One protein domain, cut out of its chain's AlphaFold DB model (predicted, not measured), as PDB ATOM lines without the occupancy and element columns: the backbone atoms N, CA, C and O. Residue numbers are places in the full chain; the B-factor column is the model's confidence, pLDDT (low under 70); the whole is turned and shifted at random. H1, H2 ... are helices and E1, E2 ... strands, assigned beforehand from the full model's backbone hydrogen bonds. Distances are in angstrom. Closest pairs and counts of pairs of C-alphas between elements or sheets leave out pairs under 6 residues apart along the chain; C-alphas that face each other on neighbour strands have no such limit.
ATOM      1  N   ALA A 151      16.397  40.359 -43.862       83.69
ATOM      2  CA  ALA A 151      15.763  39.188 -43.253       83.69
ATOM      3  C   ALA A 151      15.498  39.352 -41.746       83.69
ATOM      4  O   ALA A 151      14.609  38.700 -41.201       83.69
ATOM      5  N   THR A 152      16.269  40.186 -41.045       79.44
ATOM      6  CA  THR A 152      15.993  40.529 -39.643       79.44
ATOM      7  C   THR A 152      14.861  41.549 -39.519       79.44
ATOM      8  O   THR A 152      14.006  41.370 -38.657       79.44
ATOM      9  N   SER A 153      14.813  42.573 -40.379       82.50
ATOM     10  CA  SER A 153      13.729  43.568 -40.379       82.50
ATOM     11  C   SER A 153      12.388  42.937 -40.738       82.50
ATOM     12  O   SER A 153      11.446  43.096 -39.975       82.50
ATOM     13  N   ILE A 154      12.336  42.126 -41.800       87.19
ATOM     14  CA  ILE A 154      11.114  41.421 -42.219       87.19
ATOM     15  C   ILE A 154      10.562  40.576 -41.069       87.19
ATOM     16  O   ILE A 154       9.392  40.686 -40.729       87.19
ATOM     17  N   ARG A 155      11.412  39.784 -40.398       88.69
ATOM     18  CA  ARG A 155      10.960  38.965 -39.262       88.69
ATOM     19  C   ARG A 155      10.440  39.800 -38.098       88.69
ATOM     20  O   ARG A 155       9.531  39.354 -37.408       88.69
ATOM     21  N   GLN A 156      11.032  40.967 -37.836       88.06
ATOM     22  CA  GLN A 156      10.553  41.868 -36.784       88.06
ATOM     23  C   GLN A 156       9.200  42.480 -37.156       88.06
ATOM     24  O   GLN A 156       8.302  42.448 -36.326       88.06
ATOM     25  N   GLU A 157       9.034  42.946 -38.394       90.69
ATOM     26  CA  GLU A 157       7.763  43.475 -38.915       90.69
ATOM     27  C   GLU A 157       6.655  42.411 -38.865       90.69
ATOM     28  O   GLU A 157       5.576  42.660 -38.335       90.69
ATOM     29  N   GLU A 158       6.936  41.186 -39.316       93.50
ATOM     30  CA  GLU A 158       5.994  40.062 -39.232       93.50
ATOM     31  C   GLU A 158       5.659  39.692 -37.778       93.50
ATOM     32  O   GLU A 158       4.506  39.398 -37.460       93.50
ATOM     33  N   THR A 159       6.650  39.729 -36.879       95.25
ATOM     34  CA  THR A 159       6.448  39.468 -35.443       95.25
ATOM     35  C   THR A 159       5.561  40.532 -34.810       95.25
ATOM     36  O   THR A 159       4.664  40.190 -34.045       95.25
ATOM     37  N   GLU A 160       5.788  41.805 -35.129       95.25
ATOM     38  CA  GLU A 160       4.953  42.920 -34.684       95.25
ATOM     39  C   GLU A 160       3.510  42.757 -35.180       95.25
ATOM     40  O   GLU A 160       2.565  42.826 -34.392       95.25
ATOM     41  N   GLU A 161       3.337  42.495 -36.475       96.88
ATOM     42  CA  GLU A 161       2.023  42.328 -37.092       96.88
ATOM     43  C   GLU A 161       1.245  41.136 -36.535       96.88
ATOM     44  O   GLU A 161       0.019  41.206 -36.421       96.88
ATOM     45  N   LEU A 162       1.934  40.048 -36.180       96.62
ATOM     46  CA  LEU A 162       1.321  38.894 -35.531       96.62
ATOM     47  C   LEU A 162       0.992  39.180 -34.062       96.62
ATOM     48  O   LEU A 162      -0.111  38.870 -33.618       96.62
ATOM     49  N   ALA A 163       1.906  39.817 -33.324       96.75
ATOM     50  CA  ALA A 163       1.739  40.117 -31.903       96.75
ATOM     51  C   ALA A 163       0.512  40.999 -31.625       96.75
ATOM     52  O   ALA A 163      -0.169  40.789 -30.628       96.75
ATOM     53  N   LYS A 164       0.171  41.923 -32.535       96.62
ATOM     54  CA  LYS A 164      -1.047  42.754 -32.451       96.62
ATOM     55  C   LYS A 164      -2.359  41.966 -32.598       96.62
ATOM     56  O   LYS A 164      -3.424  42.521 -32.340       96.62
ATOM     57  N   LYS A 165      -2.312  40.717 -33.078       97.00
ATOM     58  CA  LYS A 165      -3.488  39.924 -33.488       97.00
ATOM     59  C   LYS A 165      -3.757  38.717 -32.588       97.00
ATOM     60  O   LYS A 165      -4.714  37.991 -32.846       97.00
ATOM     61  N   VAL A 166      -2.925  38.469 -31.574       95.75
ATOM     62  CA  VAL A 166      -2.996  37.247 -30.758       95.75
ATOM     63  C   VAL A 166      -2.957  37.534 -29.259       95.75
ATOM     64  O   VAL A 166      -2.291  38.458 -28.800       95.75
ATOM     65  N   ASP A 167      -3.623  36.669 -28.492       92.81
ATOM     66  CA  ASP A 167      -3.628  36.714 -27.022       92.81
ATOM     67  C   ASP A 167      -2.284  36.264 -26.412       92.81
ATOM     68  O   ASP A 167      -1.963  36.608 -25.275       92.81
ATOM     69  N   CYS A 168      -1.510  35.459 -27.149       92.56
ATOM     70  CA  CYS A 168      -0.231  34.911 -26.710       92.56
ATOM     71  C   CYS A 168       0.719  34.704 -27.894       92.56
ATOM     72  O   CYS A 168       0.337  34.126 -28.912       92.56
ATOM     73  N   MET A 169       1.978  35.098 -27.720       94.69
ATOM     74  CA  MET A 169       3.074  34.843 -28.651       94.69
ATOM     75  C   MET A 169       4.032  33.807 -28.069       94.69
ATOM     76  O   MET A 169       4.443  33.911 -26.915       94.69
ATOM     77  N   ILE A 170       4.436  32.828 -28.878       94.00
ATOM     78  CA  ILE A 170       5.513  31.894 -28.533       94.00
ATOM     79  C   ILE A 170       6.668  32.147 -29.496       94.00
ATOM     80  O   ILE A 170       6.528  31.975 -30.706       94.00
ATOM     81  N   VAL A 171       7.816  32.556 -28.963       93.62
ATOM     82  CA  VAL A 171       9.035  32.793 -29.740       93.62
ATOM     83  C   VAL A 171      10.000  31.644 -29.479       93.62
ATOM     84  O   VAL A 171      10.309  31.335 -28.331       93.62
ATOM     85  N   ILE A 172      10.482  31.007 -30.548       92.25
ATOM     86  CA  ILE A 172      11.331  29.813 -30.465       92.25
ATOM     87  C   ILE A 172      12.742  30.141 -30.961       92.25
ATOM     88  O   ILE A 172      12.921  30.644 -32.072       92.25
ATOM     89  N   GLY A 173      13.767  29.841 -30.164       88.69
ATOM     90  CA  GLY A 173      15.163  29.932 -30.605       88.69
ATOM     91  C   GLY A 173      16.173  29.863 -29.465       88.69
ATOM     92  O   GLY A 173      15.805  29.862 -28.300       88.69
ATOM     93  N   GLY A 174      17.468  29.798 -29.786       84.62
ATOM     94  CA  GLY A 174      18.515  29.656 -28.768       84.62
ATOM     95  C   GLY A 174      18.593  30.858 -27.818       84.62
ATOM     96  O   GLY A 174      18.551  32.006 -28.265       84.62
ATOM     97  N   LYS A 175      18.795  30.616 -26.514       81.19
ATOM     98  CA  LYS A 175      18.898  31.671 -25.477       81.19
ATOM     99  C   LYS A 175      20.027  32.677 -25.717       81.19
ATOM    100  O   LYS A 175      19.960  33.800 -25.225       81.19
ATOM    101  N   ASN A 176      21.031  32.315 -26.511       77.50
ATOM    102  CA  ASN A 176      22.156  33.183 -26.872       77.50
ATOM    103  C   ASN A 176      21.968  33.910 -28.218       77.50
ATOM    104  O   ASN A 176      22.812  34.713 -28.607       77.50
ATOM    105  N   SER A 177      20.860  33.674 -28.929       79.56
ATOM    106  CA  SER A 177      20.573  34.316 -30.214       79.56
ATOM    107  C   SER A 177      20.119  35.763 -30.015       79.56
ATOM    108  O   SER A 177      19.009  36.025 -29.550       79.56
ATOM    109  N   SER A 178      20.961  36.717 -30.420       72.25
ATOM    110  CA  SER A 178      20.615  38.147 -30.418       72.25
ATOM    111  C   SER A 178      19.361  38.437 -31.257       72.25
ATOM    112  O   SER A 178      18.468  39.157 -30.812       72.25
ATOM    113  N   ASN A 179      19.228  37.796 -32.427       80.81
ATOM    114  CA  ASN A 179      18.050  37.961 -33.281       80.81
ATOM    115  C   ASN A 179      16.775  37.471 -32.583       80.81
ATOM    116  O   ASN A 179      15.769  38.167 -32.599       80.81
ATOM    117  N   THR A 180      16.825  36.310 -31.923       86.81
ATOM    118  CA  THR A 180      15.663  35.763 -31.201       86.81
ATOM    119  C   THR A 180      15.262  36.659 -30.033       86.81
ATOM    120  O   THR A 180      14.085  36.976 -29.900       86.81
ATOM    121  N   LYS A 181      16.229  37.156 -29.246       86.69
ATOM    122  CA  LYS A 181      15.957  38.135 -28.178       86.69
ATOM    123  C   LYS A 181      15.283  39.395 -28.716       86.69
ATOM    124  O   LYS A 181      14.379  39.923 -28.080       86.69
ATOM    125  N   LYS A 182      15.690  39.862 -29.900       86.19
ATOM    126  CA  LYS A 182      15.071  41.026 -30.538       86.19
ATOM    127  C   LYS A 182      13.618  40.760 -30.943       86.19
ATOM    128  O   LYS A 182      12.793  41.646 -30.763       86.19
ATOM    129  N   LEU A 183      13.294  39.558 -31.427       93.62
ATOM    130  CA  LEU A 183      11.908  39.174 -31.732       93.62
ATOM    131  C   LEU A 183      11.035  39.127 -30.471       93.62
ATOM    132  O   LEU A 183       9.922  39.639 -30.503       93.62
ATOM    133  N   VAL A 184      11.552  38.597 -29.354       93.88
ATOM    134  CA  VAL A 184      10.857  38.630 -28.051       93.88
ATOM    135  C   VAL A 184      10.532  40.072 -27.655       93.88
ATOM    136  O   VAL A 184       9.370  40.389 -27.433       93.88
ATOM    137  N   GLN A 185      11.524  40.967 -27.693       91.75
ATOM    138  CA  GLN A 185      11.332  42.387 -27.369       91.75
ATOM    139  C   GLN A 185      10.319  43.091 -28.281       91.75
ATOM    140  O   GLN A 185       9.656  44.030 -27.851       91.75
ATOM    141  N   VAL A 186      10.234  42.707 -29.559       92.88
ATOM    142  CA  VAL A 186       9.224  43.250 -30.480       92.88
ATOM    143  C   VAL A 186       7.837  42.722 -30.118       92.88
ATOM    144  O   VAL A 186       6.902  43.510 -30.027       92.88
ATOM    145  N   ALA A 187       7.706  41.421 -29.854       95.94
ATOM    146  CA  ALA A 187       6.439  40.819 -29.456       95.94
ATOM    147  C   ALA A 187       5.901  41.411 -28.139       95.94
ATOM    148  O   ALA A 187       4.722  41.740 -28.066       95.94
ATOM    149  N   GLU A 188       6.762  41.621 -27.136       95.31
ATOM    150  CA  GLU A 188       6.395  42.153 -25.809       95.31
ATOM    151  C   GLU A 188       5.818  43.576 -25.855       95.31
ATOM    152  O   GLU A 188       5.111  43.988 -24.942       95.31
ATOM    153  N   LYS A 189       6.079  44.336 -26.927       94.94
ATOM    154  CA  LYS A 189       5.494  45.674 -27.114       94.94
ATOM    155  C   LYS A 189       4.021  45.645 -27.513       94.94
ATOM    156  O   LYS A 189       3.341  46.657 -27.361       94.94
ATOM    157  N   HIS A 190       3.554  44.537 -28.086       95.75
ATOM    158  CA  HIS A 190       2.245  44.461 -28.739       95.75
ATOM    159  C   HIS A 190       1.375  43.306 -28.241       95.75
ATOM    160  O   HIS A 190       0.161  43.361 -28.408       95.75
ATOM    161  N   CYS A 191       1.970  42.290 -27.613       94.00
ATOM    162  CA  CYS A 191       1.270  41.160 -27.021       94.00
ATOM    163  C   CYS A 191       1.578  41.089 -25.523       94.00
ATOM    164  O   CYS A 191       2.739  41.071 -25.117       94.00
ATOM    165  N   ASN A 192       0.530  40.997 -24.700       89.31
ATOM    166  CA  ASN A 192       0.654  40.975 -23.238       89.31
ATOM    167  C   ASN A 192       1.353  39.716 -22.707       89.31
ATOM    168  O   ASN A 192       1.851  39.712 -21.584       89.31
ATOM    169  N   LYS A 193       1.355  38.633 -23.490       91.88
ATOM    170  CA  LYS A 193       1.873  37.331 -23.081       91.88
ATOM    171  C   LYS A 193       2.830  36.799 -24.133       91.88
ATOM    172  O   LYS A 193       2.413  36.370 -25.206       91.88
ATOM    173  N   VAL A 194       4.119  36.816 -23.810       93.69
ATOM    174  CA  VAL A 194       5.181  36.321 -24.688       93.69
ATOM    175  C   VAL A 194       5.960  35.237 -23.963       93.69
ATOM    176  O   VAL A 194       6.495  35.463 -22.882       93.69
ATOM    177  N   ILE A 195       6.024  34.051 -24.560       92.06
ATOM    178  CA  ILE A 195       6.754  32.905 -24.019       92.06
ATOM    179  C   ILE A 195       7.967  32.652 -24.908       92.06
ATOM    180  O   ILE A 195       7.832  32.417 -26.108       92.06
ATOM    181  N   PHE A 196       9.161  32.691 -24.317       92.56
ATOM    182  CA  PHE A 196      10.406  32.391 -25.012       92.56
ATOM    183  C   PHE A 196      10.884  30.974 -24.680       92.56
ATOM    184  O   PHE A 196      11.259  30.696 -23.541       92.56
ATOM    185  N   ILE A 197      10.910  30.092 -25.683       90.75
ATOM    186  CA  ILE A 197      11.298  28.684 -25.528       90.75
ATOM    187  C   ILE A 197      12.461  28.301 -26.455       90.75
ATOM    188  O   ILE A 197      12.632  28.872 -27.534       90.75
ATOM    189  N   GLN A 198      13.262  27.304 -26.063       87.56
ATOM    190  CA  GLN A 198      14.250  26.668 -26.952       87.56
ATOM    191  C   GLN A 198      13.736  25.338 -27.503       87.56
ATOM    192  O   GLN A 198      14.105  24.937 -28.605       87.56
ATOM    193  N   SER A 199      12.898  24.655 -26.729       85.44
ATOM    194  CA  SER A 199      12.304  23.364 -27.041       85.44
ATOM    195  C   SER A 199      10.904  23.263 -26.441       85.44
ATOM    196  O   SER A 199      10.521  24.065 -25.593       85.44
ATOM    197  N   ILE A 200      10.153  22.234 -26.836       85.38
ATOM    198  CA  ILE A 200       8.831  21.962 -26.257       85.38
ATOM    199  C   ILE A 200       8.885  21.728 -24.739       85.38
ATOM    200  O   ILE A 200       7.916  22.013 -24.050       85.38
ATOM    201  N   GLY A 201      10.022  21.263 -24.207       83.44
ATOM    202  CA  GLY A 201      10.203  21.053 -22.769       83.44
ATOM    203  C   GLY A 201      10.275  22.345 -21.953       83.44
ATOM    204  O   GLY A 201      10.081  22.297 -20.745       83.44
ATOM    205  N   ASP A 202      10.524  23.494 -22.593       81.62
ATOM    206  CA  ASP A 202      10.472  24.804 -21.931       81.62
ATOM    207  C   ASP A 202       9.043  25.384 -21.901       81.62
ATOM    208  O   ASP A 202       8.824  26.446 -21.318       81.62
ATOM    209  N   LEU A 203       8.079  24.746 -22.581       84.19
ATOM    210  CA  LEU A 203       6.722  25.265 -22.695       84.19
ATOM    211  C   LEU A 203       5.895  24.888 -21.466       84.19
ATOM    212  O   LEU A 203       5.473  23.743 -21.307       84.19
TER     213      LEU A 203
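This is residues 151 to 203 of the 210 residues of the protein "LytB protein" of Peptoniphilus sp. oral taxon 375 str. F0436 (UniProt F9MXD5). A short pair of parallel strands, E1 and E2, has helix H2 packed on it through residues 180 to 187, and a second helix, H1, packs on H2 at a shallow tilt of 28 degrees. H1 meets the strand pair at one end, near Ala 163 and Met 169, and stays apart from E2. The printed part has 53 residues, with two named helices and two named strands in the order H1, E1, H2, E2; the class is mixed, helices and strands. The whole is compact, with a radius of gyration of the C-alphas of 10.4 A, and flat in outline, spanning 26 by 25 by 13 A.

Find C-alpha 151 at (15.763, 39.188, -43.253); there H1, residues 151 to 163, begins, and it runs 18.1 A to C-alpha 163 at (1.739, 40.117, -31.903). Go on to E1, residues 169 to 172, which is 9.8 A long. Next comes H2, residues 178 to 187, 14.5 A from first to last C-alpha. Then read E2, residues 194 to 197, again 9.8 A long, which ends with C-alpha 197 at (11.298, 28.684, -25.528). Residues 198 to 203, after E2, hold no named element.

Begin with H1 and look across to H2: they touch, with 11 pairs of C-alphas within 8 A, and run the same way at a shallow tilt of 28 degrees. Their closest C-alphas are those of Ala 163 and Ala 187, 5.3 A apart. At Ala 163 look also to Met 169 in E1: their C-alphas, the closest of H1 and E1, are 6.3 A apart. H1 and E2 are apart. E1 and E2 are parallel neighbours, with 21 degrees between their directions; C-alphas 169 and 194 face each other at 4.7 A. Between these strands, N 195 and O 169 are within hydrogen-bond range at 2.8 A, and N 171 and O 195 at 2.9 A. E1, H2 and E2 form a strand-helix-strand unit, two parallel neighbour strands with a helix between them along the chain, and its crossover is right-handed. The closest C-alphas of E1 and H2 are those of Val 171 and Val 184, 6.3 A apart; those of H2 and E2 are Ala 187 and Val 194, 6.7 A apart. In H1 and H2 every O i to N i+4 pair is within hydrogen-bond range.

Look for the two C-alphas farthest apart at Ser 153 and Gly 201, 28.8 A from each other. The printed part has no cut. The links H1 to E1 and E1 to H2 are tight, with 5 residues each, and the link H2 to E2 is short, with 6. The mean pLDDT of the printed part is 89.7, and no printed residue is under 70.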